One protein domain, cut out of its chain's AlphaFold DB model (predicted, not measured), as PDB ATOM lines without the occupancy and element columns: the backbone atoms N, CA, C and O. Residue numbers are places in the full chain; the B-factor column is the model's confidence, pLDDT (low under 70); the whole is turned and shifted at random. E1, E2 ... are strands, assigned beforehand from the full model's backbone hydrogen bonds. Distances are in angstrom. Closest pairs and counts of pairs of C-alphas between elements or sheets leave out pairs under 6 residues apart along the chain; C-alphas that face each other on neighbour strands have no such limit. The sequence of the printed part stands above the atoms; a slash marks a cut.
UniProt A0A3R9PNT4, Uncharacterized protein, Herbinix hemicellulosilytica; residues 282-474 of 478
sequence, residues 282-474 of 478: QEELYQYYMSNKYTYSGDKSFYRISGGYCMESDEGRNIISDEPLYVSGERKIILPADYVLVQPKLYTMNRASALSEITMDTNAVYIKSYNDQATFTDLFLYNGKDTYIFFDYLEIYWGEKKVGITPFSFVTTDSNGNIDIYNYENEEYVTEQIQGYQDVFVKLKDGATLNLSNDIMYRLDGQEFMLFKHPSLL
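What this domain is: This is residues 282 to 474 of the 478 residues of an uncharacterized protein of Herbinix hemicellulosilytica (UniProt A0A3R9PNT4). Four antiparallel, twisted sheets stand as layers in a row along the longest axis, only partly face to face: the small E3 E4 E5 at one end, then E2 E1 E6 E7 E10 E11 E12, then E9 E8 E13 E14 E17 E18 E19, and E16 E15 E20 E21 E22 E23 at the other end. The chain passes back and forth between these layers, adding hairpins and meanders. The printed part has 193 residues, with no named helix and 23 named strands, E1 to E23: all strand. It is compact, with a radius of gyration of the C-alphas of 16.2 A and spans of 51 by 37 by 33 A.

How they stand to each other: The N and O pairs named here are within hydrogen-bond range. E1 (285 to 289) and E2 (292 to 296) form a hairpin, N 287 to O 294 2.9 A. E3 (300 to 305), E4 (308 to 313) and E5 (316 to 320) form a meander, each strand the antiparallel neighbour of the one before: N 303 to O 310 2.8 A, N 311 to O 318 2.8 A. E6 (325 to 327) and E7 (332 to 334) form a hairpin, N 334 to O 325 2.8 A, and E6 is the antiparallel neighbour of E1, N 326 to O 286 2.8 A. E8 (339 to 343) and E9 (348 to 352) form a hairpin, N 341 to O 350 2.8 A. The meander E10 (357 to 360), E11 (365 to 368), E12 (373 to 376) neighbours E7, N 358 to O 333 2.8 A. The hairpin E13 (380 to 382) and E14 (387 to 390) neighbours E8, N 340 to O 382 2.7 A. E15 (394 to 398) and E16 (401 to 405) form a hairpin, N 396 to O 403 2.8 A. The meander E17 (410 to 413), E18 (418 to 423), E19 (428 to 433) neighbours E14, N 388 to O 411 2.8 A. The meander E20 (441 to 443), E21 (449 to 451), E22 (456 to 458), E23 (464 to 466) neighbours E15, N 397 to O 441 2.9 A. Between sheets, the closest C-alphas of E16 and E18, Ile 405 and Asn 423, are 5.6 A apart.

Where its parts are: E1 begins at C-alpha 285 (-23.308, -30.229, -34.964); E23 ends at C-alpha 466 (-8.727, -14.426, -59.119). E4 and E19 each measure 16.8 A, E18 16.3 A, E3 15.4 A.

The domain as a whole: The farthest C-alphas, Asp 314 and Asp 461, are 53.4 A apart. The printed part has no cut and no long link. Mean pLDDT of the printed part is 92.6; no printed residue is under 70.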
ATOM      1  N   GLN A 282     -26.121 -25.041 -28.611       94.00
ATOM      2  CA  GLN A 282     -26.753 -26.184 -27.932       94.00
ATOM      3  C   GLN A 282     -27.127 -27.295 -28.911       94.00
ATOM      4  O   GLN A 282     -27.187 -28.471 -28.558       94.00
ATOM      5  N   GLU A 283     -27.389 -26.914 -30.155       95.06
ATOM      6  CA  GLU A 283     -27.763 -27.799 -31.238       95.06
ATOM      7  C   GLU A 283     -26.638 -28.795 -31.522       95.06
ATOM      8  O   GLU A 283     -25.452 -28.485 -31.391       95.06
ATOM      9  N   GLU A 284     -26.993 -30.018 -31.906       96.31
ATOM     10  CA  GLU A 284     -25.996 -30.981 -32.362       96.31
ATOM     11  C   GLU A 284     -25.379 -30.501 -33.678       96.31
ATOM     12  O   GLU A 284     -26.087 -30.065 -34.586       96.31
ATOM     13  N   LEU A 285     -24.051 -30.583 -33.763       96.56
ATOM     14  CA  LEU A 285     -23.308 -30.229 -34.964       96.56
ATOM     15  C   LEU A 285     -22.661 -31.468 -35.562       96.56
ATOM     16  O   LEU A 285     -22.307 -32.398 -34.838       96.56
ATOM     17  N   TYR A 286     -22.418 -31.451 -36.866       96.00
ATOM     18  CA  TYR A 286     -21.496 -32.383 -37.496       96.00
ATOM     19  C   TYR A 286     -20.597 -31.684 -38.512       96.00
ATOM     20  O   TYR A 286     -20.960 -30.665 -39.094       96.00
ATOM     21  N   GLN A 287     -19.415 -32.244 -38.729       95.81
ATOM     22  CA  GLN A 287     -18.437 -31.773 -39.702       95.81
ATOM     23  C   GLN A 287     -17.870 -32.975 -40.444       95.81
ATOM     24  O   GLN A 287     -17.696 -34.045 -39.857       95.81
ATOM     25  N   TYR A 288     -17.567 -32.802 -41.726       93.75
ATOM     26  CA  TYR A 288     -16.741 -33.758 -42.447       93.75
ATOM     27  C   TYR A 288     -15.322 -33.215 -42.547       93.75
ATOM     28  O   TYR A 288     -15.127 -32.084 -42.983       93.75
ATOM     29  N   TYR A 289     -14.350 -34.033 -42.159       86.31
ATOM     30  CA  TYR A 289     -12.932 -33.702 -42.226       86.31
ATOM     31  C   TYR A 289     -12.131 -34.961 -42.563       86.31
ATOM     32  O   TYR A 289     -12.345 -36.017 -41.961       86.31
ATOM     33  N   MET A 290     -11.231 -34.869 -43.548       82.88
ATOM     34  CA  MET A 290     -10.433 -36.001 -44.050       82.88
ATOM     35  C   MET A 290     -11.276 -37.270 -44.291       82.88
ATOM     36  O   MET A 290     -10.955 -38.347 -43.781       82.88
ATOM     37  N   SER A 291     -12.402 -37.131 -44.996       83.88
ATOM     38  CA  SER A 291     -13.345 -38.221 -45.304       83.88
ATOM     39  C   SER A 291     -14.077 -38.850 -44.113       83.88
ATOM     40  O   SER A 291     -14.780 -39.846 -44.284       83.88
ATOM     41  N   ASN A 292     -13.964 -38.280 -42.912       90.69
ATOM     42  CA  ASN A 292     -14.647 -38.763 -41.716       90.69
ATOM     43  C   ASN A 292     -15.729 -37.778 -41.272       90.69
ATOM     44  O   ASN A 292     -15.508 -36.569 -41.266       90.69
ATOM     45  N   LYS A 293     -16.886 -38.308 -40.858       94.88
ATOM     46  CA  LYS A 293     -17.949 -37.533 -40.208       94.88
ATOM     47  C   LYS A 293     -17.691 -37.491 -38.704       94.88
ATOM     48  O   LYS A 293     -17.665 -38.538 -38.058       94.88
ATOM     49  N   TYR A 294     -17.555 -36.292 -38.157       94.38
ATOM     50  CA  TYR A 294     -17.470 -36.029 -36.726       94.38
ATOM     51  C   TYR A 294     -18.781 -35.407 -36.264       94.38
ATOM     52  O   TYR A 294     -19.255 -34.456 -36.879       94.38
ATOM     53  N   THR A 295     -19.366 -35.944 -35.195       95.25
ATOM     54  CA  THR A 295     -20.589 -35.416 -34.581       95.25
ATOM     55  C   THR A 295     -20.255 -34.856 -33.208       95.25
ATOM     56  O   THR A 295     -19.518 -35.477 -32.447       95.25
ATOM     57  N   TYR A 296     -20.821 -33.697 -32.897       94.06
ATOM     58  CA  TYR A 296     -20.602 -32.964 -31.662       94.06
ATOM     59  C   TYR A 296     -21.948 -32.709 -30.977       94.06
ATOM     60  O   TYR A 296     -22.676 -31.764 -31.310       94.06
ATOM     61  N   SER A 297     -22.295 -33.555 -30.013       92.19
ATOM     62  CA  SER A 297     -23.537 -33.456 -29.234       92.19
ATOM     63  C   SER A 297     -23.342 -32.599 -27.967       92.19
ATOM     64  O   SER A 297     -22.230 -32.178 -27.657       92.19
ATOM     65  N   GLY A 298     -24.430 -32.296 -27.250       91.25
ATOM     66  CA  GLY A 298     -24.387 -31.533 -25.990       91.25
ATOM     67  C   GLY A 298     -24.094 -30.037 -26.154       91.25
ATOM     68  O   GLY A 298     -24.075 -29.517 -27.265       91.25
ATOM     69  N   ASP A 299     -23.869 -29.335 -25.049       94.81
ATOM     70  CA  ASP A 299     -23.559 -27.904 -25.072       94.81
ATOM     71  C   ASP A 299     -22.110 -27.666 -25.535       94.81
ATOM     72  O   ASP A 299     -21.173 -28.320 -25.070       94.81
ATOM     73  N   LYS A 300     -21.914 -26.714 -26.453       93.94
ATOM     74  CA  LYS A 300     -20.614 -26.414 -27.066       93.94
ATOM     75  C   LYS A 300     -20.248 -24.950 -26.893       93.94
ATOM     76  O   LYS A 300     -21.043 -24.059 -27.183       93.94
ATOM     77  N   SER A 301     -19.016 -24.701 -26.463       93.12
ATOM     78  CA  SER A 301     -18.413 -23.368 -26.435       93.12
ATOM     79  C   SER A 301     -17.257 -23.295 -27.422       93.12
ATOM     80  O   SER A 301     -16.278 -24.021 -27.285       93.12
ATOM     81  N   PHE A 302     -17.343 -22.395 -28.391       92.38
ATOM     82  CA  PHE A 302     -16.251 -22.108 -29.314       92.38
ATOM     83  C   PHE A 302     -15.382 -21.002 -28.741       92.38
ATOM     84  O   PHE A 302     -15.914 -20.005 -28.265       92.38
ATOM     85  N   TYR A 303     -14.068 -21.165 -28.816       90.25
ATOM     86  CA  TYR A 303     -13.075 -20.175 -28.424       90.25
ATOM     87  C   TYR A 303     -12.122 -19.948 -29.580       90.25
ATOM     88  O   TYR A 303     -11.599 -20.898 -30.167       90.25
ATOM     89  N   ARG A 304     -11.865 -18.682 -29.888       88.00
ATOM     90  CA  ARG A 304     -10.851 -18.334 -30.878       88.00
ATOM     91  C   ARG A 304      -9.471 -18.758 -30.382       88.00
ATOM     92  O   ARG A 304      -9.127 -18.492 -29.232       88.00
ATOM     93  N   ILE A 305      -8.683 -19.386 -31.248       88.62
ATOM     94  CA  ILE A 305      -7.284 -19.764 -31.003       88.62
ATOM     95  C   ILE A 305      -6.396 -19.279 -32.158       88.62
ATOM     96  O   ILE A 305      -6.883 -18.788 -33.179       88.62
ATOM     97  N   SER A 306      -5.079 -19.421 -32.018       81.12
ATOM     98  CA  SER A 306      -4.139 -19.126 -33.098       81.12
ATOM     99  C   SER A 306      -4.435 -20.015 -34.307       81.12
ATOM    100  O   SER A 306      -4.244 -21.227 -34.254       81.12
ATOM    101  N   GLY A 307      -4.871 -19.399 -35.407       78.19
ATOM    102  CA  GLY A 307      -5.112 -20.080 -36.679       78.19
ATOM    103  C   GLY A 307      -6.486 -20.737 -36.846       78.19
ATOM    104  O   GLY A 307      -6.677 -21.377 -37.875       78.19
ATOM    105  N   GLY A 308      -7.430 -20.574 -35.909       87.12
ATOM    106  CA  GLY A 308      -8.774 -21.153 -36.029       87.12
ATOM    107  C   GLY A 308      -9.592 -21.072 -34.740       87.12
ATOM    108  O   GLY A 308      -9.478 -20.109 -33.976       87.12
ATOM    109  N   TYR A 309     -10.402 -22.101 -34.483       90.56
ATOM    110  CA  TYR A 309     -11.236 -22.201 -33.285       90.56
ATOM    111  C   TYR A 309     -11.063 -23.547 -32.581       90.56
ATOM    112  O   TYR A 309     -10.890 -24.595 -33.200       90.56
ATOM    113  N   CYS A 310     -11.142 -23.502 -31.257       92.00
ATOM    114  CA  CYS A 310     -11.296 -24.668 -30.406       92.00
ATOM    115  C   CYS A 310     -12.750 -24.748 -29.944       92.00
ATOM    116  O   CYS A 310     -13.302 -23.759 -29.471       92.00
ATOM    117  N   MET A 311     -13.349 -25.929 -30.015       93.25
ATOM    118  CA  MET A 311     -14.643 -26.227 -29.417       93.25
ATOM    119  C   MET A 311     -14.436 -26.992 -28.113       93.25
ATOM    120  O   MET A 311     -13.763 -28.019 -28.085       93.25
ATOM    121  N   GLU A 312     -15.025 -26.501 -27.036       92.31
ATOM    122  CA  GLU A 312     -15.102 -27.161 -25.738       92.31
ATOM    123  C   GLU A 312     -16.507 -27.725 -25.534       92.31
ATOM    124  O   GLU A 312     -17.503 -27.049 -25.799       92.31
ATOM    125  N   SER A 313     -16.566 -28.959 -25.051       91.06
ATOM    126  CA  SER A 313     -17.784 -29.687 -24.692       91.06
ATOM    127  C   SER A 313     -17.505 -30.570 -23.473       91.06
ATOM    128  O   SER A 313     -16.360 -30.653 -23.016       91.06
ATOM    129  N   ASP A 314     -18.517 -31.288 -22.990       86.69
ATOM    130  CA  ASP A 314     -18.358 -32.271 -21.909       86.69
ATOM    131  C   ASP A 314     -17.371 -33.404 -22.260       86.69
ATOM    132  O   ASP A 314     -16.790 -34.026 -21.371       86.69
ATOM    133  N   GLU A 315     -17.138 -33.656 -23.553       84.88
ATOM    134  CA  GLU A 315     -16.183 -34.658 -24.047       84.88
ATOM    135  C   GLU A 315     -14.736 -34.139 -24.104       84.88
ATOM    136  O   GLU A 315     -13.800 -34.911 -24.322       84.88
ATOM    137  N   GLY A 316     -14.533 -32.836 -23.888       86.75
ATOM    138  CA  GLY A 316     -13.232 -32.176 -23.917       86.75
ATOM    139  C   GLY A 316     -13.126 -31.073 -24.971       86.75
ATOM    140  O   GLY A 316     -14.124 -30.518 -25.438       86.75
ATOM    141  N   ARG A 317     -11.878 -30.729 -25.313       89.62
ATOM    142  CA  ARG A 317     -11.518 -29.669 -26.264       89.62
ATOM    143  C   ARG A 317     -11.070 -30.266 -27.596       89.62
ATOM    144  O   ARG A 317     -10.165 -31.095 -27.618       89.62
ATOM    145  N   ASN A 318     -11.662 -29.799 -28.691       89.62
ATOM    146  CA  ASN A 318     -11.346 -30.204 -30.057       89.62
ATOM    147  C   ASN A 318     -10.964 -28.979 -30.890       89.62
ATOM    148  O   ASN A 318     -11.657 -27.965 -30.853       89.62
ATOM    149  N   ILE A 319      -9.885 -29.073 -31.666       91.88
ATOM    150  CA  ILE A 319      -9.592 -28.080 -32.706       91.88
ATOM    151  C   ILE A 319     -10.544 -28.349 -33.864       91.88
ATOM    152  O   ILE A 319     -10.666 -29.489 -34.309       91.88
ATOM    153  N   ILE A 320     -11.216 -27.304 -34.324       93.50
ATOM    154  CA  ILE A 320     -12.190 -27.395 -35.404       93.50
ATOM    155  C   ILE A 320     -11.497 -27.071 -36.721       93.50
ATOM    156  O   ILE A 320     -10.716 -26.121 -36.789       93.50
ATOM    157  N   SER A 321     -11.748 -27.890 -37.741       92.94
ATOM    158  CA  SER A 321     -11.202 -27.679 -39.079       92.94
ATOM    159  C   SER A 321     -11.964 -26.574 -39.818       92.94
ATOM    160  O   SER A 321     -13.034 -26.160 -39.374       92.94
ATOM    161  N   ASP A 322     -11.414 -26.066 -40.923       93.06
ATOM    162  CA  ASP A 322     -11.971 -24.894 -41.613       93.06
ATOM    163  C   ASP A 322     -13.269 -25.218 -42.395       93.06
ATOM    164  O   ASP A 322     -13.996 -24.289 -42.731       93.06
ATOM    165  N   GLU A 323     -13.582 -26.493 -42.672       95.25
ATOM    166  CA  GLU A 323     -14.788 -26.956 -43.386       95.25
ATOM    167  C   GLU A 323     -16.095 -26.590 -42.655       95.25
ATOM    168  O   GLU A 323     -16.119 -26.528 -41.433       95.25
ATOM    169  N   PRO A 324     -17.236 -26.399 -43.340       96.88
ATOM    170  CA  PRO A 324     -18.471 -25.987 -42.669       96.88
ATOM    171  C   PRO A 324     -18.937 -26.966 -41.579       96.88
ATOM    172  O   PRO A 324     -18.967 -28.183 -41.778       96.88
ATOM    173  N   LEU A 325     -19.382 -26.409 -40.449       97.44
ATOM    174  CA  LEU A 325     -20.138 -27.126 -39.426       97.44
ATOM    175  C   LEU A 325     -21.615 -27.117 -39.808       97.44
ATOM    176  O   LEU A 325     -22.189 -26.056 -40.032       97.44
ATOM    177  N   TYR A 326     -22.251 -28.275 -39.829       97.81
ATOM    178  CA  TYR A 326     -23.672 -28.420 -40.117       97.81
ATOM    179  C   TYR A 326     -24.460 -28.595 -38.831       97.81
ATOM    180  O   TYR A 326     -24.034 -29.330 -37.943       97.81
ATOM    181  N   VAL A 327     -25.629 -27.967 -38.750       97.25
ATOM    182  CA  VAL A 327     -26.571 -28.184 -37.649       97.25
ATOM    183  C   VAL A 327     -27.437 -29.405 -37.964       97.25
ATOM    184  O   VAL A 327     -28.113 -29.451 -38.992       97.25
ATOM    185  N   SER A 328     -27.420 -30.417 -37.096       95.25
ATOM    186  CA  SER A 328     -28.212 -31.637 -37.274       95.25
ATOM    187  C   SER A 328     -29.711 -31.319 -37.312       95.25
ATOM    188  O   SER A 328     -30.252 -30.699 -36.401       95.25
ATOM    189  N   GLY A 329     -30.404 -31.790 -38.352       91.44
ATOM    190  CA  GLY A 329     -31.854 -31.620 -38.500       91.44
ATOM    191  C   GLY A 329     -32.302 -30.243 -39.001       91.44
ATOM    192  O   GLY A 329     -33.497 -30.045 -39.215       91.44
ATOM    193  N   GLU A 330     -31.370 -29.321 -39.250       94.25
ATOM    194  CA  GLU A 330     -31.664 -27.988 -39.769       94.25
ATOM    195  C   GLU A 330     -30.875 -27.701 -41.047       94.25
ATOM    196  O   GLU A 330     -29.717 -28.091 -41.204       94.25
ATOM    197  N   ARG A 331     -31.489 -26.948 -41.965       94.94
ATOM    198  CA  ARG A 331     -30.807 -26.435 -43.159       94.94
ATOM    199  C   ARG A 331     -29.976 -25.199 -42.808       94.94
ATOM    200  O   ARG A 331     -30.280 -24.085 -43.242       94.94
ATOM    201  N   LYS A 332     -28.970 -25.410 -41.961       97.31
ATOM    202  CA  LYS A 332     -28.131 -24.376 -41.358       97.31
ATOM    203  C   LYS A 332     -26.685 -24.856 -41.260       97.31
ATOM    204  O   LYS A 332     -26.433 -25.988 -40.846       97.31
ATOM    205  N   ILE A 333     -25.747 -23.976 -41.607       97.75
ATOM    206  CA  ILE A 333     -24.317 -24.178 -41.345       97.75
ATOM    207  C   ILE A 333     -23.751 -23.038 -40.509       97.75
ATOM    208  O   ILE A 333     -24.284 -21.929 -40.499       97.75
ATOM    209  N   ILE A 334     -22.652 -23.324 -39.830       96.38
ATOM    210  CA  ILE A 334     -21.816 -22.368 -39.119       96.38
ATOM    211  C   ILE A 334     -20.433 -22.427 -39.759       96.38
ATOM    212  O   ILE A 334     -19.882 -23.508 -39.977       96.38
ATOM    213  N   LEU A 335     -19.872 -21.266 -40.078       95.31
ATOM    214  CA  LEU A 335     -18.523 -21.188 -40.631       95.31
ATOM    215  C   LEU A 335     -17.498 -21.259 -39.494       95.31
ATOM    216  O   LEU A 335     -17.528 -20.390 -38.636       95.31
ATOM    217  N   PRO A 336     -16.561 -22.214 -39.441       92.44
ATOM    218  CA  PRO A 336     -15.531 -22.204 -38.399       92.44
ATOM    219  C   PRO A 336     -14.342 -21.289 -38.725       92.44
ATOM    220  O   PRO A 336     -13.487 -21.078 -37.873       92.44
ATOM    221  N   ALA A 337     -14.286 -20.707 -39.924       92.50
ATOM    222  CA  ALA A 337     -13.247 -19.777 -40.360       92.50
ATOM    223  C   ALA A 337     -13.855 -18.594 -41.127       92.50
ATOM    224  O   ALA A 337     -15.039 -18.607 -41.462       92.50
ATOM    225  N   ASP A 338     -13.050 -17.564 -41.405       93.31
ATOM    226  CA  ASP A 338     -13.466 -16.498 -42.318       93.31
ATOM    227  C   ASP A 338     -13.517 -17.053 -43.750       93.31
ATOM    228  O   ASP A 338     -12.565 -17.683 -44.211       93.31
ATOM    229  N   TYR A 339     -14.596 -16.768 -44.476       96.81
ATOM    230  CA  TYR A 339     -14.744 -17.112 -45.889       96.81
ATOM    231  C   TYR A 339     -14.848 -15.848 -46.744       96.81
ATOM    232  O   TYR A 339     -15.478 -14.858 -46.367       96.81
ATOM    233  N   VAL A 340     -14.265 -15.890 -47.938       98.00
ATOM    234  CA  VAL A 340     -14.610 -14.976 -49.021       98.00
ATOM    235  C   VAL A 340     -16.018 -15.307 -49.489       98.00
ATOM    236  O   VAL A 340     -16.277 -16.394 -50.003       98.00
ATOM    237  N   LEU A 341     -16.914 -14.344 -49.341       97.69
ATOM    238  CA  LEU A 341     -18.194 -14.315 -50.021       97.69
ATOM    239  C   LEU A 341     -17.976 -13.767 -51.420       97.69
ATOM    240  O   LEU A 341     -17.594 -12.608 -51.573       97.69
ATOM    241  N   VAL A 342     -18.225 -14.592 -52.433       97.38
ATOM    242  CA  VAL A 342     -18.088 -14.205 -53.838       97.38
ATOM    243  C   VAL A 342     -19.476 -14.058 -54.441       97.38
ATOM    244  O   VAL A 342     -20.274 -14.988 -54.365       97.38
ATOM    245  N   GLN A 343     -19.753 -12.915 -55.073       95.00
ATOM    246  CA  GLN A 343     -20.965 -12.710 -55.873       95.00
ATOM    247  C   GLN A 343     -20.593 -12.708 -57.364       95.00
ATOM    248  O   GLN A 343     -20.157 -11.671 -57.882       95.00
ATOM    249  N   PRO A 344     -20.762 -13.839 -58.075       92.81
ATOM    250  CA  PRO A 344     -20.223 -14.022 -59.423       92.81
ATOM    251  C   PRO A 344     -20.676 -12.953 -60.417       92.81
ATOM    252  O   PRO A 344     -19.851 -12.397 -61.135       92.81
ATOM    253  N   LYS A 345     -21.964 -12.584 -60.402       90.50
ATOM    254  CA  LYS A 345     -22.523 -11.569 -61.311       90.50
ATOM    255  C   LYS A 345     -22.046 -10.146 -61.045       90.50
ATOM    256  O   LYS A 345     -22.031  -9.331 -61.966       90.50
ATOM    257  N   LEU A 346     -21.749  -9.825 -59.789       91.75
ATOM    258  CA  LEU A 346     -21.349  -8.476 -59.387       91.75
ATOM    259  C   LEU A 346     -19.831  -8.299 -59.410       91.75
ATOM    260  O   LEU A 346     -19.358  -7.166 -59.370       91.75
ATOM    261  N   TYR A 347     -19.079  -9.402 -59.487       89.06
ATOM    262  CA  TYR A 347     -17.621  -9.418 -59.370       89.06
ATOM    263  C   TYR A 347     -17.146  -8.759 -58.070       89.06
ATOM    264  O   TYR A 347     -16.124  -8.073 -58.033       89.06
ATOM    265  N   THR A 348     -17.915  -8.954 -56.999       93.31
ATOM    266  CA  THR A 348     -17.608  -8.450 -55.663       93.31
ATOM    267  C   THR A 348     -17.168  -9.587 -54.756       93.31
ATOM    268  O   THR A 348     -17.611 -10.733 -54.890       93.31
ATOM    269  N   MET A 349     -16.270  -9.243 -53.838       96.94
ATOM    270  CA  MET A 349     -15.831 -10.111 -52.758       96.94
ATOM    271  C   MET A 349     -15.953  -9.378 -51.433       96.94
ATOM    272  O   MET A 349     -15.482  -8.248 -51.295       96.94
ATOM    273  N   ASN A 350     -16.539 -10.058 -50.459       95.94
ATOM    274  CA  ASN A 350     -16.663  -9.602 -49.081       95.94
ATOM    275  C   ASN A 350     -16.234 -10.722 -48.130       95.94
ATOM    276  O   ASN A 350     -15.956 -11.840 -48.560       95.94
ATOM    277  N   ARG A 351     -16.168 -10.428 -46.834       94.94
ATOM    278  CA  ARG A 351     -15.919 -11.420 -45.789       94.94
ATOM    279  C   ARG A 351     -17.240 -11.893 -45.188       94.94
ATOM    280  O   ARG A 351     -17.993 -11.078 -44.657       94.94
ATOM    281  N   ALA A 352     -17.474 -13.199 -45.209       94.81
ATOM    282  CA  ALA A 352     -18.340 -13.864 -44.243       94.81
ATOM    283  C   ALA A 352     -17.460 -14.259 -43.048       94.81
ATOM    284  O   ALA A 352     -16.533 -15.056 -43.201       94.81
ATOM    285  N   SER A 353     -17.673 -13.620 -41.897       91.88
ATOM    286  CA  SER A 353     -16.819 -13.790 -40.720       91.88
ATOM    287  C   SER A 353     -16.989 -15.177 -40.101       91.88
ATOM    288  O   SER A 353     -18.064 -15.782 -40.167       91.88
ATOM    289  N   ALA A 354     -15.924 -15.683 -39.486       91.31
ATOM    290  CA  ALA A 354     -15.977 -16.912 -38.716       91.31
ATOM    291  C   ALA A 354     -17.096 -16.867 -37.666       91.31
ATOM    292  O   ALA A 354     -17.406 -15.829 -37.082       91.31
ATOM    293  N   LEU A 355     -17.676 -18.033 -37.426       91.62
ATOM    294  CA  LEU A 355     -18.849 -18.308 -36.607       91.62
ATOM    295  C   LEU A 355     -20.150 -17.641 -37.087       91.62
ATOM    296  O   LEU A 355     -21.141 -17.663 -36.361       91.62
ATOM    297  N   SER A 356     -20.186 -17.110 -38.316       93.50
ATOM    298  CA  SER A 356     -21.442 -16.705 -38.954       93.50
ATOM    299  C   SER A 356     -22.367 -17.904 -39.164       93.50
ATOM    300  O   SER A 356     -21.932 -18.980 -39.587       93.50
ATOM    301  N   GLU A 357     -23.656 -17.687 -38.924       95.81
ATOM    302  CA  GLU A 357     -24.720 -18.639 -39.223       95.81
ATOM    303  C   GLU A 357     -25.222 -18.416 -40.649       95.81
ATOM    304  O   GLU A 357     -25.524 -17.287 -41.044       95.81
ATOM    305  N   ILE A 358     -25.367 -19.495 -41.414       97.94
ATOM    306  CA  ILE A 358     -25.889 -19.440 -42.775       97.94
ATOM    307  C   ILE A 358     -27.114 -20.322 -42.881       97.94
ATOM    308  O   ILE A 358     -27.077 -21.510 -42.566       97.94
ATOM    309  N   THR A 359     -28.192 -19.730 -43.373       97.94
ATOM    310  CA  THR A 359     -29.455 -20.406 -43.672       97.94
ATOM    311  C   THR A 359     -29.878 -20.070 -45.095       97.94
ATOM    312  O   THR A 359     -29.351 -19.142 -45.711       97.94
ATOM    313  N   MET A 360     -30.820 -20.826 -45.650       95.69
ATOM    314  CA  MET A 360     -31.323 -20.575 -46.998       95.69
ATOM    315  C   MET A 360     -32.783 -20.997 -47.112       95.69
ATOM    316  O   MET A 360     -33.186 -22.020 -46.552       95.69
ATOM    317  N   ASP A 361     -33.549 -20.251 -47.901       93.69
ATOM    318  CA  ASP A 361     -34.862 -20.668 -48.390       93.69
ATOM    319  C   ASP A 361     -34.838 -20.874 -49.917       93.69
ATOM    320  O   ASP A 361     -33.787 -21.064 -50.522       93.69
ATOM    321  N   THR A 362     -35.995 -20.910 -50.576       88.62
ATOM    322  CA  THR A 362     -36.052 -21.107 -52.035       88.62
ATOM    323  C   THR A 362     -35.560 -19.906 -52.848       88.62
ATOM    324  O   THR A 362     -35.376 -20.036 -54.056       88.62
ATOM    325  N   ASN A 363     -35.406 -18.737 -52.227       90.12
ATOM    326  CA  ASN A 363     -35.155 -17.457 -52.886       90.12
ATOM    327  C   ASN A 363     -33.764 -16.897 -52.583       90.12
ATOM    328  O   ASN A 363     -33.179 -16.252 -53.455       90.12
ATOM    329  N   ALA A 364     -33.269 -17.080 -51.357       96.62
ATOM    330  CA  ALA A 364     -32.049 -16.426 -50.901       96.62
ATOM    331  C   ALA A 364     -31.290 -17.214 -49.826       96.62
ATOM    332  O   ALA A 364     -31.853 -18.025 -49.088       96.62
ATOM    333  N   VAL A 365     -29.999 -16.902 -49.736       97.75
ATOM    334  CA  VAL A 365     -29.084 -17.258 -48.654       97.75
ATOM    335  C   VAL A 365     -29.013 -16.086 -47.681       97.75
ATOM    336  O   VAL A 365     -28.842 -14.935 -48.091       97.75
ATOM    337  N   TYR A 366     -29.110 -16.384 -46.391       97.81
ATOM    338  CA  TYR A 366     -29.000 -15.416 -45.307       97.81
ATOM    339  C   TYR A 366     -27.746 -15.719 -44.501       97.81
ATOM    340  O   TYR A 366     -27.586 -16.841 -44.020       97.81
ATOM    341  N   ILE A 367     -26.880 -14.722 -44.347       97.12
ATOM    342  CA  ILE A 367     -25.658 -14.812 -43.549       97.12
ATOM    343  C   ILE A 367     -25.834 -13.880 -42.363       97.12
ATOM    344  O   ILE A 367     -25.993 -12.673 -42.538       97.12
ATOM    345  N   LYS A 368     -25.837 -14.454 -41.166       94.56
ATOM    346  CA  LYS A 368     -25.954 -13.731 -39.907       94.56
ATOM    347  C   LYS A 368     -24.613 -13.795 -39.187       94.56
ATOM    348  O   LYS A 368     -24.216 -14.862 -38.718       94.56
ATOM    349  N   SER A 369     -23.928 -12.661 -39.129       87.94
ATOM    350  CA  SER A 369     -22.732 -12.484 -38.311       87.94
ATOM    351  C   SER A 369     -23.126 -12.051 -36.892       87.94
ATOM    352  O   SER A 369     -24.304 -12.053 -36.527       87.94
ATOM    353  N   TYR A 370     -22.144 -11.708 -36.054       77.88
ATOM    354  CA  TYR A 370     -22.407 -11.302 -34.669       77.88
ATOM    355  C   TYR A 370     -23.313 -10.065 -34.567       77.88
ATOM    356  O   TYR A 370     -24.208 -10.024 -33.723       77.88
ATOM    357  N   ASN A 371     -23.072  -9.071 -35.426       75.88
ATOM    358  CA  ASN A 371     -23.730  -7.764 -35.366       75.88
ATOM    359  C   ASN A 371     -24.719  -7.527 -36.510       75.88
ATOM    360  O   ASN A 371     -25.632  -6.720 -36.345       75.88
ATOM    361  N   ASP A 372     -24.559  -8.228 -37.634       85.81
ATOM    362  CA  ASP A 372     -25.251  -7.917 -38.880       85.81
ATOM    363  C   ASP A 372     -25.915  -9.153 -39.494       85.81
ATOM    364  O   ASP A 372     -25.620 -10.309 -39.171       85.81
ATOM    365  N   GLN A 373     -26.852  -8.899 -40.403       93.00
ATOM    366  CA  GLN A 373     -27.477  -9.933 -41.210       93.00
ATOM    367  C   GLN A 373     -27.633  -9.435 -42.641       93.00
ATOM    368  O   GLN A 373     -28.328  -8.452 -42.893       93.00
ATOM    369  N   ALA A 374     -27.078 -10.195 -43.576       94.94
ATOM    370  CA  ALA A 374     -27.098  -9.882 -44.993       94.94
ATOM    371  C   ALA A 374     -27.805 -10.984 -45.797       94.94
ATOM    372  O   ALA A 374     -27.863 -12.149 -45.395       94.94
ATOM    373  N   THR A 375     -28.389 -10.601 -46.935       96.88
ATOM    374  CA  THR A 375     -29.206 -11.484 -47.786       96.88
ATOM    375  C   THR A 375     -28.698 -11.473 -49.219       96.88
ATOM    376  O   THR A 375     -28.463 -10.412 -49.795       96.88
ATOM    377  N   PHE A 376     -28.599 -12.656 -49.821       96.12
ATOM    378  CA  PHE A 376     -28.002 -12.850 -51.136       96.12
ATOM    379  C   PHE A 376     -28.799 -13.840 -51.973       96.12
ATOM    380  O   PHE A 376     -29.213 -14.887 -51.490       96.12
ATOM    381  N   THR A 377     -28.963 -13.550 -53.258       94.38
ATOM    382  CA  THR A 377     -29.639 -14.452 -54.209       94.38
ATOM    383  C   THR A 377     -28.668 -15.219 -55.108       94.38
ATOM    384  O   THR A 377     -29.100 -16.040 -55.910       94.38
ATOM    385  N   ASP A 378     -27.379 -14.874 -55.063       92.94
ATOM    386  CA  ASP A 378     -26.337 -15.426 -55.931       92.94
ATOM    387  C   ASP A 378     -24.971 -15.266 -55.257       92.94
ATOM    388  O   ASP A 378     -24.449 -14.147 -55.168       92.94
ATOM    389  N   LEU A 379     -24.445 -16.369 -54.722       96.44
ATOM    390  CA  LEU A 379     -23.131 -16.417 -54.093       96.44
ATOM    391  C   LEU A 379     -22.560 -17.839 -54.047       96.44
ATOM    392  O   LEU A 379     -23.293 -18.829 -54.076       96.44
ATOM    393  N   PHE A 380     -21.251 -17.919 -53.853       97.94
ATOM    394  CA  PHE A 380     -20.597 -19.072 -53.238       97.94
ATOM    395  C   PHE A 380     -19.588 -18.574 -52.196       97.94
ATOM    396  O   PHE A 380     -19.213 -17.397 -52.198       97.94
ATOM    397  N   LEU A 381     -19.176 -19.456 -51.287       98.50
ATOM    398  CA  LEU A 381     -18.157 -19.138 -50.290       98.50
ATOM    399  C   LEU A 381     -16.855 -19.874 -50.579       98.50
ATOM    400  O   LEU A 381     -16.879 -21.010 -51.043       98.50
ATOM    401  N   TYR A 382     -15.737 -19.230 -50.259       98.00
ATOM    402  CA  TYR A 382     -14.385 -19.757 -50.427       98.00
ATOM    403  C   TYR A 382     -13.496 -19.416 -49.220       98.00
ATOM    404  O   TYR A 382     -13.349 -18.244 -48.897       98.00
ATOM    405  N   ASN A 383     -12.872 -20.386 -48.548       95.38
ATOM    406  CA  ASN A 383     -12.110 -20.118 -47.309       95.38
ATOM    407  C   ASN A 383     -10.699 -19.523 -47.521       95.38
ATOM    408  O   ASN A 383      -9.976 -19.301 -46.552       95.38
ATOM    409  N   GLY A 384     -10.259 -19.297 -48.765       94.50
ATOM    410  CA  GLY A 384      -8.877 -18.883 -49.058       94.50
ATOM    411  C   GLY A 384      -7.865 -20.036 -49.148       94.50
ATOM    412  O   GLY A 384      -6.714 -19.799 -49.518       94.50
ATOM    413  N   LYS A 385      -8.281 -21.263 -48.816       92.38
ATOM    414  CA  LYS A 385      -7.478 -22.496 -48.746       92.38
ATOM    415  C   LYS A 385      -8.238 -23.669 -49.382       92.38
ATOM    416  O   LYS A 385      -8.389 -24.734 -48.787       92.38
ATOM    417  N   ASP A 386      -8.772 -23.425 -50.571       92.69
ATOM    418  CA  ASP A 386      -9.284 -24.460 -51.471       92.69
ATOM    419  C   ASP A 386     -10.511 -25.241 -50.946       92.69
ATOM    420  O   ASP A 386     -10.809 -26.332 -51.423       92.69
ATOM    421  N   THR A 387     -11.264 -24.667 -49.995       95.75
ATOM    422  CA  THR A 387     -12.598 -25.141 -49.582       95.75
ATOM    423  C   THR A 387     -13.683 -24.197 -50.078       95.75
ATOM    424  O   THR A 387     -13.640 -22.990 -49.824       95.75
ATOM    425  N   TYR A 388     -14.694 -24.768 -50.724       98.06
ATOM    426  CA  TYR A 388     -15.776 -24.051 -51.385       98.06
ATOM    427  C   TYR A 388     -17.131 -24.529 -50.880       98.06
ATOM    428  O   TYR A 388     -17.326 -25.730 -50.728       98.06
ATOM    429  N   ILE A 389     -18.078 -23.615 -50.663       98.50
ATOM    430  CA  ILE A 389     -19.462 -23.938 -50.282       98.50
ATOM    431  C   ILE A 389     -20.406 -23.341 -51.319       98.50
ATOM    432  O   ILE A 389     -20.338 -22.143 -51.613       98.50
ATOM    433  N   PHE A 390     -21.301 -24.169 -51.853       98.06
ATOM    434  CA  PHE A 390     -22.223 -23.788 -52.920       98.06
ATOM    435  C   PHE A 390     -23.678 -23.797 -52.451       98.06
ATOM    436  O   PHE A 390     -24.084 -24.646 -51.661       98.06
ATOM    437  N   PHE A 391     -24.482 -22.872 -52.979       97.06
ATOM    438  CA  PHE A 391     -25.897 -22.691 -52.613       97.06
ATOM    439  C   PHE A 391     -26.860 -22.912 -53.789       97.06
ATOM    440  O   PHE A 391     -28.044 -22.603 -53.704       97.06
ATOM    441  N   ASP A 392     -26.368 -23.498 -54.878       95.38
ATOM    442  CA  ASP A 392     -27.147 -23.876 -56.054       95.38
ATOM    443  C   ASP A 392     -26.946 -25.366 -56.367       95.38
ATOM    444  O   ASP A 392     -25.974 -25.989 -55.937       95.38
ATOM    445  N   TYR A 393     -27.854 -25.927 -57.168       95.50
ATOM    446  CA  TYR A 393     -27.623 -27.208 -57.833       95.50
ATOM    447  C   TYR A 393     -26.623 -27.010 -58.972       95.50
ATOM    448  O   TYR A 393     -26.928 -26.304 -59.937       95.50
ATOM    449  N   LEU A 394     -25.448 -27.626 -58.865       96.31
ATOM    450  CA  LEU A 394     -24.332 -27.435 -59.796       96.31
ATOM    451  C   LEU A 394     -23.723 -28.779 -60.211       96.31
ATOM    452  O   LEU A 394     -24.019 -29.824 -59.634       96.31
ATOM    453  N   GLU A 395     -22.847 -28.743 -61.213       95.56
ATOM    454  CA  GLU A 395     -22.028 -29.886 -61.620       95.56
ATOM    455  C   GLU A 395     -20.545 -29.550 -61.437       95.56
ATOM    456  O   GLU A 395     -20.058 -28.542 -61.961       95.56
ATOM    457  N   ILE A 396     -19.837 -30.428 -60.728       95.50
ATOM    458  CA  ILE A 396     -18.376 -30.454 -60.638       95.50
ATOM    459  C   ILE A 396     -17.863 -31.421 -61.698       95.50
ATOM    460  O   ILE A 396     -18.435 -32.498 -61.884       95.50
ATOM    461  N   TYR A 397     -16.789 -31.066 -62.395       94.81
ATOM    462  CA  TYR A 397     -16.220 -31.920 -63.429       94.81
ATOM    463  C   TYR A 397     -14.698 -31.825 -63.518       94.81
ATOM    464  O   TYR A 397     -14.104 -30.771 -63.300       94.81
ATOM    465  N   TRP A 398     -14.082 -32.953 -63.871       92.94
ATOM    466  CA  TRP A 398     -12.652 -33.098 -64.144       92.94
ATOM    467  C   TRP A 398     -12.457 -34.225 -65.164       92.94
ATOM    468  O   TRP A 398     -13.041 -35.309 -65.050       92.94
ATOM    469  N   GLY A 399     -11.686 -33.954 -66.218       89.12
ATOM    470  CA  GLY A 399     -11.598 -34.855 -67.369       89.12
ATOM    471  C   GLY A 399     -12.985 -35.171 -67.947       89.12
ATOM    472  O   GLY A 399     -13.723 -34.271 -68.347       89.12
ATOM    473  N   GLU A 400     -13.348 -36.455 -67.982       90.12
ATOM    474  CA  GLU A 400     -14.673 -36.925 -68.421       90.12
ATOM    475  C   GLU A 400     -15.657 -37.165 -67.259       90.12
ATOM    476  O   GLU A 400     -16.844 -37.404 -67.497       90.12
ATOM    477  N   LYS A 401     -15.189 -37.108 -66.002       92.44
ATOM    478  CA  LYS A 401     -16.029 -37.330 -64.820       92.44
ATOM    479  C   LYS A 401     -16.859 -36.087 -64.507       92.44
ATOM    480  O   LYS A 401     -16.395 -34.955 -64.652       92.44
ATOM    481  N   LYS A 402     -18.089 -36.322 -64.047       94.31
ATOM    482  CA  LYS A 402     -19.024 -35.294 -63.585       94.31
ATOM    483  C   LYS A 402     -19.757 -35.771 -62.342       94.31
ATOM    484  O   LYS A 402     -20.203 -36.917 -62.306       94.31
ATOM    485  N   VAL A 403     -19.915 -34.882 -61.371       94.50
ATOM    486  CA  VAL A 403     -20.654 -35.122 -60.130       94.50
ATOM    487  C   VAL A 403     -21.593 -33.947 -59.890       94.50
ATOM    488  O   VAL A 403     -21.167 -32.793 -59.879       94.50
ATOM    489  N   GLY A 404     -22.883 -34.236 -59.719       95.00
ATOM    490  CA  GLY A 404     -23.866 -33.230 -59.327       95.00
ATOM    491  C   GLY A 404     -23.777 -32.936 -57.831       95.00
ATOM    492  O   GLY A 404     -23.673 -33.863 -57.028       95.00
ATOM    493  N   ILE A 405     -23.861 -31.661 -57.459       96.19
ATOM    494  CA  ILE A 405     -23.930 -31.205 -56.067       96.19
ATOM    495  C   ILE A 405     -25.206 -30.414 -55.807       96.19
ATOM    496  O   ILE A 405     -25.784 -29.810 -56.712       96.19
ATOM    497  N   THR A 406     -25.647 -30.440 -54.554       96.31
ATOM    498  CA  THR A 406     -26.865 -29.769 -54.086       96.31
ATOM    499  C   THR A 406     -26.519 -28.539 -53.236       96.31
ATOM    500  O   THR A 406     -25.379 -28.420 -52.778       96.31
ATOM    501  N   PRO A 407     -27.446 -27.595 -53.002       96.56
ATOM    502  CA  PRO A 407     -27.164 -26.452 -52.135       96.56
ATOM    503  C   PRO A 407     -26.737 -26.881 -50.722       96.56
ATOM    504  O   PRO A 407     -27.280 -27.850 -50.196       96.56
ATOM    505  N   PHE A 408     -25.836 -26.115 -50.098       97.06
ATOM    506  CA  PHE A 408     -25.073 -26.427 -48.876       97.06
ATOM    507  C   PHE A 408     -23.987 -27.492 -49.018       97.06
ATOM    508  O   PHE A 408     -23.312 -27.787 -48.041       97.06
ATOM    509  N   SER A 409     -23.762 -28.042 -50.208       97.25
ATOM    510  CA  SER A 409     -22.624 -28.937 -50.427       97.25
ATOM    511  C   SER A 409     -21.305 -28.169 -50.360       97.25
ATOM    512  O   SER A 409     -21.230 -27.014 -50.799       97.25
ATOM    513  N   PHE A 410     -20.254 -28.830 -49.871       97.25
ATOM    514  CA  PHE A 410     -18.898 -28.294 -49.929       97.25
ATOM    515  C   PHE A 410     -17.971 -29.173 -50.758       97.25
ATOM    516  O   PHE A 410     -18.206 -30.371 -50.935       97.25
ATOM    517  N   VAL A 411     -16.921 -28.538 -51.269       96.81
ATOM    518  CA  VAL A 411     -15.876 -29.168 -52.072       96.81
ATOM    519  C   VAL A 411     -14.527 -28.714 -51.554       96.81
ATOM    520  O   VAL A 411     -14.335 -27.516 -51.335       96.81
ATOM    521  N   THR A 412     -13.595 -29.644 -51.402       94.69
ATOM    522  CA  THR A 412     -12.181 -29.332 -51.207       94.69
ATOM    523  C   THR A 412     -11.362 -29.896 -52.354       94.69
ATOM    524  O   THR A 412     -11.670 -30.958 -52.903       94.69
ATOM    525  N   THR A 413     -10.320 -29.169 -52.739       91.00
ATOM    526  CA  THR A 413      -9.320 -29.647 -53.696       91.00
ATOM    527  C   THR A 413      -7.936 -29.354 -53.158       91.00
ATOM    528  O   THR A 413      -7.683 -28.223 -52.766       91.00
ATOM    529  N   ASP A 414      -7.028 -30.327 -53.150       84.31
ATOM    530  CA  ASP A 414      -5.652 -30.093 -52.705       84.31
ATOM    531  C   ASP A 414      -4.640 -30.112 -53.862       84.31
ATOM    532  O   ASP A 414      -4.905 -30.563 -54.980       84.31
ATOM    533  N   SER A 415      -3.420 -29.650 -53.578       78.25
ATOM    534  CA  SER A 415      -2.321 -29.632 -54.550       78.25
ATOM    535  C   SER A 415      -1.866 -31.024 -55.010       78.25
ATOM    536  O   SER A 415      -1.086 -31.129 -55.956       78.25
ATOM    537  N   ASN A 416      -2.303 -32.090 -54.335       79.44
ATOM    538  CA  ASN A 416      -1.994 -33.476 -54.683       79.44
ATOM    539  C   ASN A 416      -3.053 -34.086 -55.614       79.44
ATOM    540  O   ASN A 416      -2.939 -35.262 -55.970       79.44
ATOM    541  N   GLY A 417      -4.056 -33.298 -56.015       81.94
ATOM    542  CA  GLY A 417      -5.151 -33.741 -56.867       81.94
ATOM    543  C   GLY A 417      -6.209 -34.546 -56.118       81.94
ATOM    544  O   GLY A 417      -6.947 -35.288 -56.765       81.94
ATOM    545  N   ASN A 418      -6.282 -34.445 -54.789       89.44
ATOM    546  CA  ASN A 418      -7.410 -34.982 -54.037       89.44
ATOM    547  C   ASN A 418      -8.600 -34.032 -54.167       89.44
ATOM    548  O   ASN A 418      -8.448 -32.815 -54.073       89.44
ATOM    549  N   ILE A 419      -9.775 -34.613 -54.374       92.81
ATOM    550  CA  ILE A 419     -11.063 -33.936 -54.369       92.81
ATOM    551  C   ILE A 419     -11.910 -34.610 -53.299       92.81
ATOM    552  O   ILE A 419     -12.154 -35.816 -53.393       92.81
ATOM    553  N   ASP A 420     -12.403 -33.835 -52.341       94.00
ATOM    554  CA  ASP A 420     -13.486 -34.276 -51.471       94.00
ATOM    555  C   ASP A 420     -14.752 -33.472 -51.742       94.00
ATOM    556  O   ASP A 420     -14.722 -32.250 -51.890       94.00
ATOM    557  N   ILE A 421     -15.884 -34.165 -51.818       95.75
ATOM    558  CA  ILE A 421     -17.195 -33.572 -52.067       95.75
ATOM    559  C   ILE A 421     -18.156 -34.120 -51.026       95.75
ATOM    560  O   ILE A 421     -18.422 -35.321 -51.003       95.75
ATOM    561  N   TYR A 422     -18.740 -33.237 -50.222       97.00
ATOM    562  CA  TYR A 422     -19.903 -33.583 -49.417       97.00
ATOM    563  C   TYR A 422     -21.162 -33.041 -50.081       97.00
ATOM    564  O   TYR A 422     -21.323 -31.828 -50.211       97.00
ATOM    565  N   ASN A 423     -22.058 -33.940 -50.483       96.25
ATOM    566  CA  ASN A 423     -23.359 -33.606 -51.038       96.25
ATOM    567  C   ASN A 423     -24.415 -33.573 -49.924       96.25
ATOM    568  O   ASN A 423     -24.795 -34.619 -49.397       96.25
ATOM    569  N   TYR A 424     -24.896 -32.373 -49.590       95.69
ATOM    570  CA  TYR A 424     -25.738 -32.146 -48.412       95.69
ATOM    571  C   TYR A 424     -27.079 -32.897 -48.461       95.69
ATOM    572  O   TYR A 424     -27.393 -33.639 -47.536       95.69
ATOM    573  N   GLU A 425     -27.868 -32.754 -49.535       93.88
ATOM    574  CA  GLU A 425     -29.227 -33.335 -49.589       93.88
ATOM    575  C   GLU A 425     -29.240 -34.868 -49.597       93.88
ATOM    576  O   GLU A 425     -30.179 -35.479 -49.089       93.88
ATOM    577  N   ASN A 426     -28.200 -35.488 -50.157       91.62
ATOM    578  CA  ASN A 426     -28.087 -36.944 -50.233       91.62
ATOM    579  C   ASN A 426     -27.247 -37.537 -49.088       91.62
ATOM    580  O   ASN A 426     -27.113 -38.756 -49.011       91.62
ATOM    581  N   GLU A 427     -26.658 -36.688 -48.240       91.25
ATOM    582  CA  GLU A 427     -25.682 -37.045 -47.203       91.25
ATOM    583  C   GLU A 427     -24.511 -37.918 -47.708       91.25
ATOM    584  O   GLU A 427     -23.952 -38.736 -46.973       91.25
ATOM    585  N   GLU A 428     -24.119 -37.743 -48.971       92.06
ATOM    586  CA  GLU A 428     -23.073 -38.535 -49.620       92.06
ATOM    587  C   GLU A 428     -21.722 -37.821 -49.537       92.06
ATOM    588  O   GLU A 428     -21.628 -36.625 -49.812       92.06
ATOM    589  N   TYR A 429     -20.666 -38.559 -49.190       93.44
ATOM    590  CA  TYR A 429     -19.294 -38.060 -49.216       93.44
ATOM    591  C   TYR A 429     -18.480 -38.822 -50.261       93.44
ATOM    592  O   TYR A 429     -18.375 -40.049 -50.198       93.44
ATOM    593  N   VAL A 430     -17.897 -38.096 -51.211       92.19
ATOM    594  CA  VAL A 430     -17.092 -38.637 -52.308       92.19
ATOM    595  C   VAL A 430     -15.656 -38.158 -52.145       92.19
ATOM    596  O   VAL A 430     -15.423 -36.956 -52.079       92.19
ATOM    597  N   THR A 431     -14.705 -39.093 -52.142       91.62
ATOM    598  CA  THR A 431     -13.263 -38.809 -52.203       91.62
ATOM    599  C   THR A 431     -12.698 -39.392 -53.488       91.62
ATOM    600  O   THR A 431     -12.875 -40.579 -53.770       91.62
ATOM    601  N   GLU A 432     -11.990 -38.575 -54.259       90.00
ATOM    602  CA  GLU A 432     -11.370 -38.960 -55.525       90.00
ATOM    603  C   GLU A 432      -9.945 -38.408 -55.600       90.00
ATOM    604  O   GLU A 432      -9.701 -37.256 -55.264       90.00
ATOM    605  N   GLN A 433      -9.001 -39.217 -56.083       88.56
ATOM    606  CA  GLN A 433      -7.634 -38.773 -56.361       88.56
ATOM    607  C   GLN A 433      -7.408 -38.753 -57.871       88.56
ATOM    608  O   GLN A 433      -7.465 -39.792 -58.539       88.56
ATOM    609  N   ILE A 434      -7.140 -37.575 -58.428       85.81
ATOM    610  CA  ILE A 434      -6.928 -37.411 -59.863       85.81
ATOM    611  C   ILE A 434      -5.521 -37.881 -60.249       85.81
ATOM    612  O   ILE A 434      -4.515 -37.447 -59.690       85.81
ATOM    613  N   GLN A 435      -5.441 -38.761 -61.250       77.69
ATOM    614  CA  GLN A 435      -4.175 -39.164 -61.860       77.69
ATOM    615  C   GLN A 435      -3.854 -38.315 -63.092       77.69
ATOM    616  O   GLN A 435      -4.676 -38.178 -64.003       77.69
ATOM    617  N   GLY A 436      -2.618 -37.807 -63.144       71.50
ATOM    618  CA  GLY A 436      -2.203 -36.816 -64.137       71.50
ATOM    619  C   GLY A 436      -2.812 -35.452 -63.817       71.50
ATOM    620  O   GLY A 436      -3.951 -35.373 -63.378       71.50
ATOM    621  N   TYR A 437      -2.046 -34.376 -63.984       73.25
ATOM    622  CA  TYR A 437      -2.509 -33.028 -63.648       73.25
ATOM    623  C   TYR A 437      -3.788 -32.692 -64.434       73.25
ATOM    624  O   TYR A 437      -3.746 -32.601 -65.664       73.25
ATOM    625  N   GLN A 438      -4.918 -32.568 -63.737       87.06
ATOM    626  CA  GLN A 438      -6.207 -32.171 -64.302       87.06
ATOM    627  C   GLN A 438      -6.841 -31.147 -63.375       87.06
ATOM    628  O   GLN A 438      -6.911 -31.361 -62.165       87.06
ATOM    629  N   ASP A 439      -7.329 -30.071 -63.974       91.81
ATOM    630  CA  ASP A 439      -8.059 -29.045 -63.252       91.81
ATOM    631  C   ASP A 439      -9.482 -29.518 -62.941       91.81
ATOM    632  O   ASP A 439     -10.127 -30.222 -63.732       91.81
ATOM    633  N   VAL A 440      -9.970 -29.090 -61.782       94.62
ATOM    634  CA  VAL A 440     -11.320 -29.346 -61.290       94.62
ATOM    635  C   VAL A 440     -12.145 -28.089 -61.479       94.62
ATOM    636  O   VAL A 440     -11.769 -27.008 -61.028       94.62
ATOM    637  N   PHE A 441     -13.294 -28.229 -62.129       96.31
ATOM    638  CA  PHE A 441     -14.134 -27.097 -62.482       96.31
ATOM    639  C   PHE A 441     -15.549 -27.233 -61.939       96.31
ATOM    640  O   PHE A 441     -16.082 -28.333 -61.804       96.31
ATOM    641  N   VAL A 442     -16.184 -26.084 -61.727       96.81
ATOM    642  CA  VAL A 442     -17.611 -25.952 -61.437       96.81
ATOM    643  C   VAL A 442     -18.217 -24.965 -62.416       96.81
ATOM    644  O   VAL A 442     -17.721 -23.848 -62.579       96.81
ATOM    645  N   LYS A 443     -19.318 -25.353 -63.059       94.62
ATOM    646  CA  LYS A 443     -20.098 -24.427 -63.882       94.62
ATOM    647  C   LYS A 443     -21.161 -23.758 -63.021       94.62
ATOM    648  O   LYS A 443     -22.073 -24.430 -62.550       94.62
ATOM    649  N   LEU A 444     -21.049 -22.446 -62.844       94.56
ATOM    650  CA  LEU A 444     -21.991 -21.645 -62.071       94.56
ATOM    651  C   LEU A 444     -23.284 -21.407 -62.865       94.56
ATOM    652  O   LEU A 444     -23.320 -21.474 -64.098       94.56
ATOM    653  N   LYS A 445     -24.371 -21.115 -62.150       88.12
ATOM    654  CA  LYS A 445     -25.718 -20.927 -62.718       88.12
ATOM    655  C   LYS A 445     -25.818 -19.755 -63.692       88.12
ATOM    656  O   LYS A 445     -26.642 -19.775 -64.604       88.12
ATOM    657  N   ASP A 446     -24.988 -18.735 -63.507       83.19
ATOM    658  CA  ASP A 446     -24.885 -17.580 -64.399       83.19
ATOM    659  C   ASP A 446     -24.065 -17.870 -65.670       83.19
ATOM    660  O   ASP A 446     -24.019 -17.041 -66.574       83.19
ATOM    661  N   GLY A 447     -23.470 -19.061 -65.771       86.62
ATOM    662  CA  GLY A 447     -22.654 -19.507 -66.892       86.62
ATOM    663  C   GLY A 447     -21.162 -19.211 -66.746       86.62
ATOM    664  O   GLY A 447     -20.400 -19.652 -67.609       86.62
ATOM    665  N   ALA A 448     -20.729 -18.532 -65.678       92.94
ATOM    666  CA  ALA A 448     -19.317 -18.466 -65.319       92.94
ATOM    667  C   ALA A 448     -18.788 -19.863 -64.950       92.94
ATOM    668  O   ALA A 448     -19.540 -20.776 -64.600       92.94
ATOM    669  N   THR A 449     -17.478 -20.049 -65.065       95.69
ATOM    670  CA  THR A 449     -16.811 -21.310 -64.717       95.69
ATOM    671  C   THR A 449     -15.759 -21.032 -63.662       95.69
ATOM    672  O   THR A 449     -14.890 -20.197 -63.876       95.69
ATOM    673  N   LEU A 450     -15.824 -21.724 -62.533       97.06
ATOM    674  CA  LEU A 450     -14.832 -21.636 -61.472       97.06
ATOM    675  C   LEU A 450     -13.863 -22.813 -61.589       97.06
ATOM    676  O   LEU A 450     -14.304 -23.957 -61.655       97.06
ATOM    677  N   ASN A 451     -12.565 -22.535 -61.620       95.62
ATOM    678  CA  ASN A 451     -11.516 -23.539 -61.500       95.62
ATOM    679  C   ASN A 451     -11.083 -23.616 -60.033       95.62
ATOM    680  O   ASN A 451     -10.520 -22.666 -59.493       95.62
ATOM    681  N   LEU A 452     -11.401 -24.738 -59.390       95.31
ATOM    682  CA  LEU A 452     -11.119 -24.974 -57.975       95.31
ATOM    683  C   LEU A 452      -9.634 -25.253 -57.732       95.31
ATOM    684  O   LEU A 452      -9.126 -24.961 -56.658       95.31
ATOM    685  N   SER A 453      -8.925 -25.766 -58.743       91.88
ATOM    686  CA  SER A 453      -7.511 -26.147 -58.643       91.88
ATOM    687  C   SER A 453      -6.550 -24.957 -58.612       91.88
ATOM    688  O   SER A 453      -5.393 -25.119 -58.228       91.88
ATOM    689  N   ASN A 454      -6.992 -23.777 -59.054       91.50
ATOM    690  CA  ASN A 454      -6.177 -22.559 -59.064       91.50
ATOM    691  C   ASN A 454      -6.909 -21.308 -58.555       91.50
ATOM    692  O   ASN A 454      -6.346 -20.212 -58.615       91.50
ATOM    693  N   ASP A 455      -8.145 -21.469 -58.075       94.94
ATOM    694  CA  ASP A 455      -8.972 -20.412 -57.493       94.94
ATOM    695  C   ASP A 455      -9.229 -19.240 -58.457       94.94
ATOM    696  O   ASP A 455      -9.219 -18.065 -58.074       94.94
ATOM    697  N   ILE A 456      -9.451 -19.554 -59.737       95.81
ATOM    698  CA  ILE A 456      -9.767 -18.573 -60.781       95.81
ATOM    699  C   ILE A 456     -11.192 -18.788 -61.279       95.81
ATOM    700  O   ILE A 456     -11.567 -19.868 -61.738       95.81
ATOM    701  N   MET A 457     -11.989 -17.720 -61.253       96.50
ATOM    702  CA  MET A 457     -13.295 -17.683 -61.899       96.50
ATOM    703  C   MET A 457     -13.178 -17.071 -63.299       96.50
ATOM    704  O   MET A 457     -12.760 -15.926 -63.465       96.50
ATOM    705  N   TYR A 458     -13.592 -17.825 -64.310       95.44
ATOM    706  CA  TYR A 458     -13.702 -17.392 -65.696       95.44
ATOM    707  C   TYR A 458     -15.098 -16.842 -65.962       95.44
ATOM    708  O   TYR A 458     -16.113 -17.538 -65.848       95.44
ATOM    709  N   ARG A 459     -15.142 -15.569 -66.339       90.31
ATOM    710  CA  ARG A 459     -16.366 -14.850 -66.679       90.31
ATOM    711  C   ARG A 459     -16.879 -15.262 -68.059       90.31
ATOM    712  O   ARG A 459     -16.136 -15.765 -68.897       90.31
ATOM    713  N   LEU A 460     -18.154 -14.971 -68.328       87.50
ATOM    714  CA  LEU A 460     -18.782 -15.204 -69.638       87.50
ATOM    715  C   LEU A 460     -18.064 -14.495 -70.801       87.50
ATOM    716  O   LEU A 460     -18.099 -14.976 -71.929       87.50
ATOM    717  N   ASP A 461     -17.439 -13.348 -70.534       87.62
ATOM    718  CA  ASP A 461     -16.657 -12.576 -71.508       87.62
ATOM    719  C   ASP A 461     -15.205 -13.072 -71.656       87.62
ATOM    720  O   ASP A 461     -14.431 -12.491 -72.416       87.62
ATOM    721  N   GLY A 462     -14.839 -14.147 -70.950       86.88
ATOM    722  CA  GLY A 462     -13.509 -14.745 -70.951       86.88
ATOM    723  C   GLY A 462     -12.503 -14.066 -70.021       86.88
ATOM    724  O   GLY A 462     -11.352 -14.494 -69.990       86.88
ATOM    725  N   GLN A 463     -12.890 -13.028 -69.267       91.38
ATOM    726  CA  GLN A 463     -11.999 -12.422 -68.276       91.38
ATOM    727  C   GLN A 463     -11.812 -13.328 -67.057       91.38
ATOM    728  O   GLN A 463     -12.750 -13.972 -66.584       91.38
ATOM    729  N   GLU A 464     -10.596 -13.320 -66.521       95.44
ATOM    730  CA  GLU A 464     -10.229 -14.034 -65.302       95.44
ATOM    731  C   GLU A 464     -10.476 -13.162 -64.067       95.44
ATOM    732  O   GLU A 464     -10.196 -11.960 -64.059       95.44
ATOM    733  N   PHE A 465     -10.994 -13.782 -63.013       93.62
ATOM    734  CA  PHE A 465     -11.241 -13.164 -61.718       93.62
ATOM    735  C   PHE A 465     -10.650 -14.057 -60.626       93.62
ATOM    736  O   PHE A 465     -11.211 -15.097 -60.281       93.62
ATOM    737  N   MET A 466      -9.473 -13.673 -60.130       95.56
ATOM    738  CA  MET A 466      -8.727 -14.426 -59.119       95.56
ATOM    739  C   MET A 466      -9.378 -14.280 -57.746       95.56
ATOM    740  O   MET A 466      -9.592 -13.152 -57.302       95.56
ATOM    741  N   LEU A 467      -9.641 -15.399 -57.068       96.56
ATOM    742  CA  LEU A 467     -10.206 -15.405 -55.722       96.56
ATOM    743  C   LEU A 467      -9.199 -14.929 -54.672       96.56
ATOM    744  O   LEU A 467      -8.008 -15.242 -54.712       96.56
ATOM    745  N   PHE A 468      -9.684 -14.142 -53.713       96.00
ATOM    746  CA  PHE A 468      -8.843 -13.564 -52.675       96.00
ATOM    747  C   PHE A 468      -8.437 -14.615 -51.632       96.00
ATOM    748  O   PHE A 468      -9.275 -15.325 -51.091       96.00
ATOM    749  N   LYS A 469      -7.141 -14.701 -51.312       94.12
ATOM    750  CA  LYS A 469      -6.583 -15.770 -50.458       94.12
ATOM    751  C   LYS A 469      -6.625 -15.489 -48.951       94.12
ATOM    752  O   LYS A 469      -6.402 -16.394 -48.154       94.12
ATOM    753  N   HIS A 470      -6.910 -14.252 -48.537       92.94
ATOM    754  CA  HIS A 470      -6.891 -13.849 -47.125       92.94
ATOM    755  C   HIS A 470      -8.221 -13.219 -46.684       92.94
ATOM    756  O   HIS A 470      -8.270 -12.007 -46.482       92.94
ATOM    757  N   PRO A 471      -9.299 -14.008 -46.506       92.69
ATOM    758  CA  PRO A 471     -10.638 -13.501 -46.180       92.69
ATOM    759  C   PRO A 471     -10.678 -12.452 -45.058       92.69
ATOM    760  O   PRO A 471     -11.424 -11.480 -45.142       92.69
ATOM    761  N   SER A 472      -9.826 -12.601 -44.040       87.69
ATOM    762  CA  SER A 472      -9.749 -11.711 -42.877       87.69
ATOM    763  C   SER A 472      -9.382 -10.253 -43.199       87.69
ATOM    764  O   SER A 472      -9.655  -9.380 -42.372       87.69
ATOM    765  N   LEU A 473      -8.801  -9.976 -44.376       90.00
ATOM    766  CA  LEU A 473      -8.466  -8.623 -44.848       90.00
ATOM    767  C   LEU A 473      -9.587  -7.963 -45.671       90.00
ATOM    768  O   LEU A 473      -9.457  -6.795 -46.037       90.00
ATOM    769  N   LEU A 474     -10.658  -8.691 -45.997       92.25
ATOM    770  CA  LEU A 474     -11.824  -8.132 -46.681       92.25
ATOM    771  C   LEU A 474     -12.781  -7.479 -45.677       92.25
ATOM    772  O   LEU A 474     -12.849  -7.860 -44.507       92.25
TER     773      LEU A 474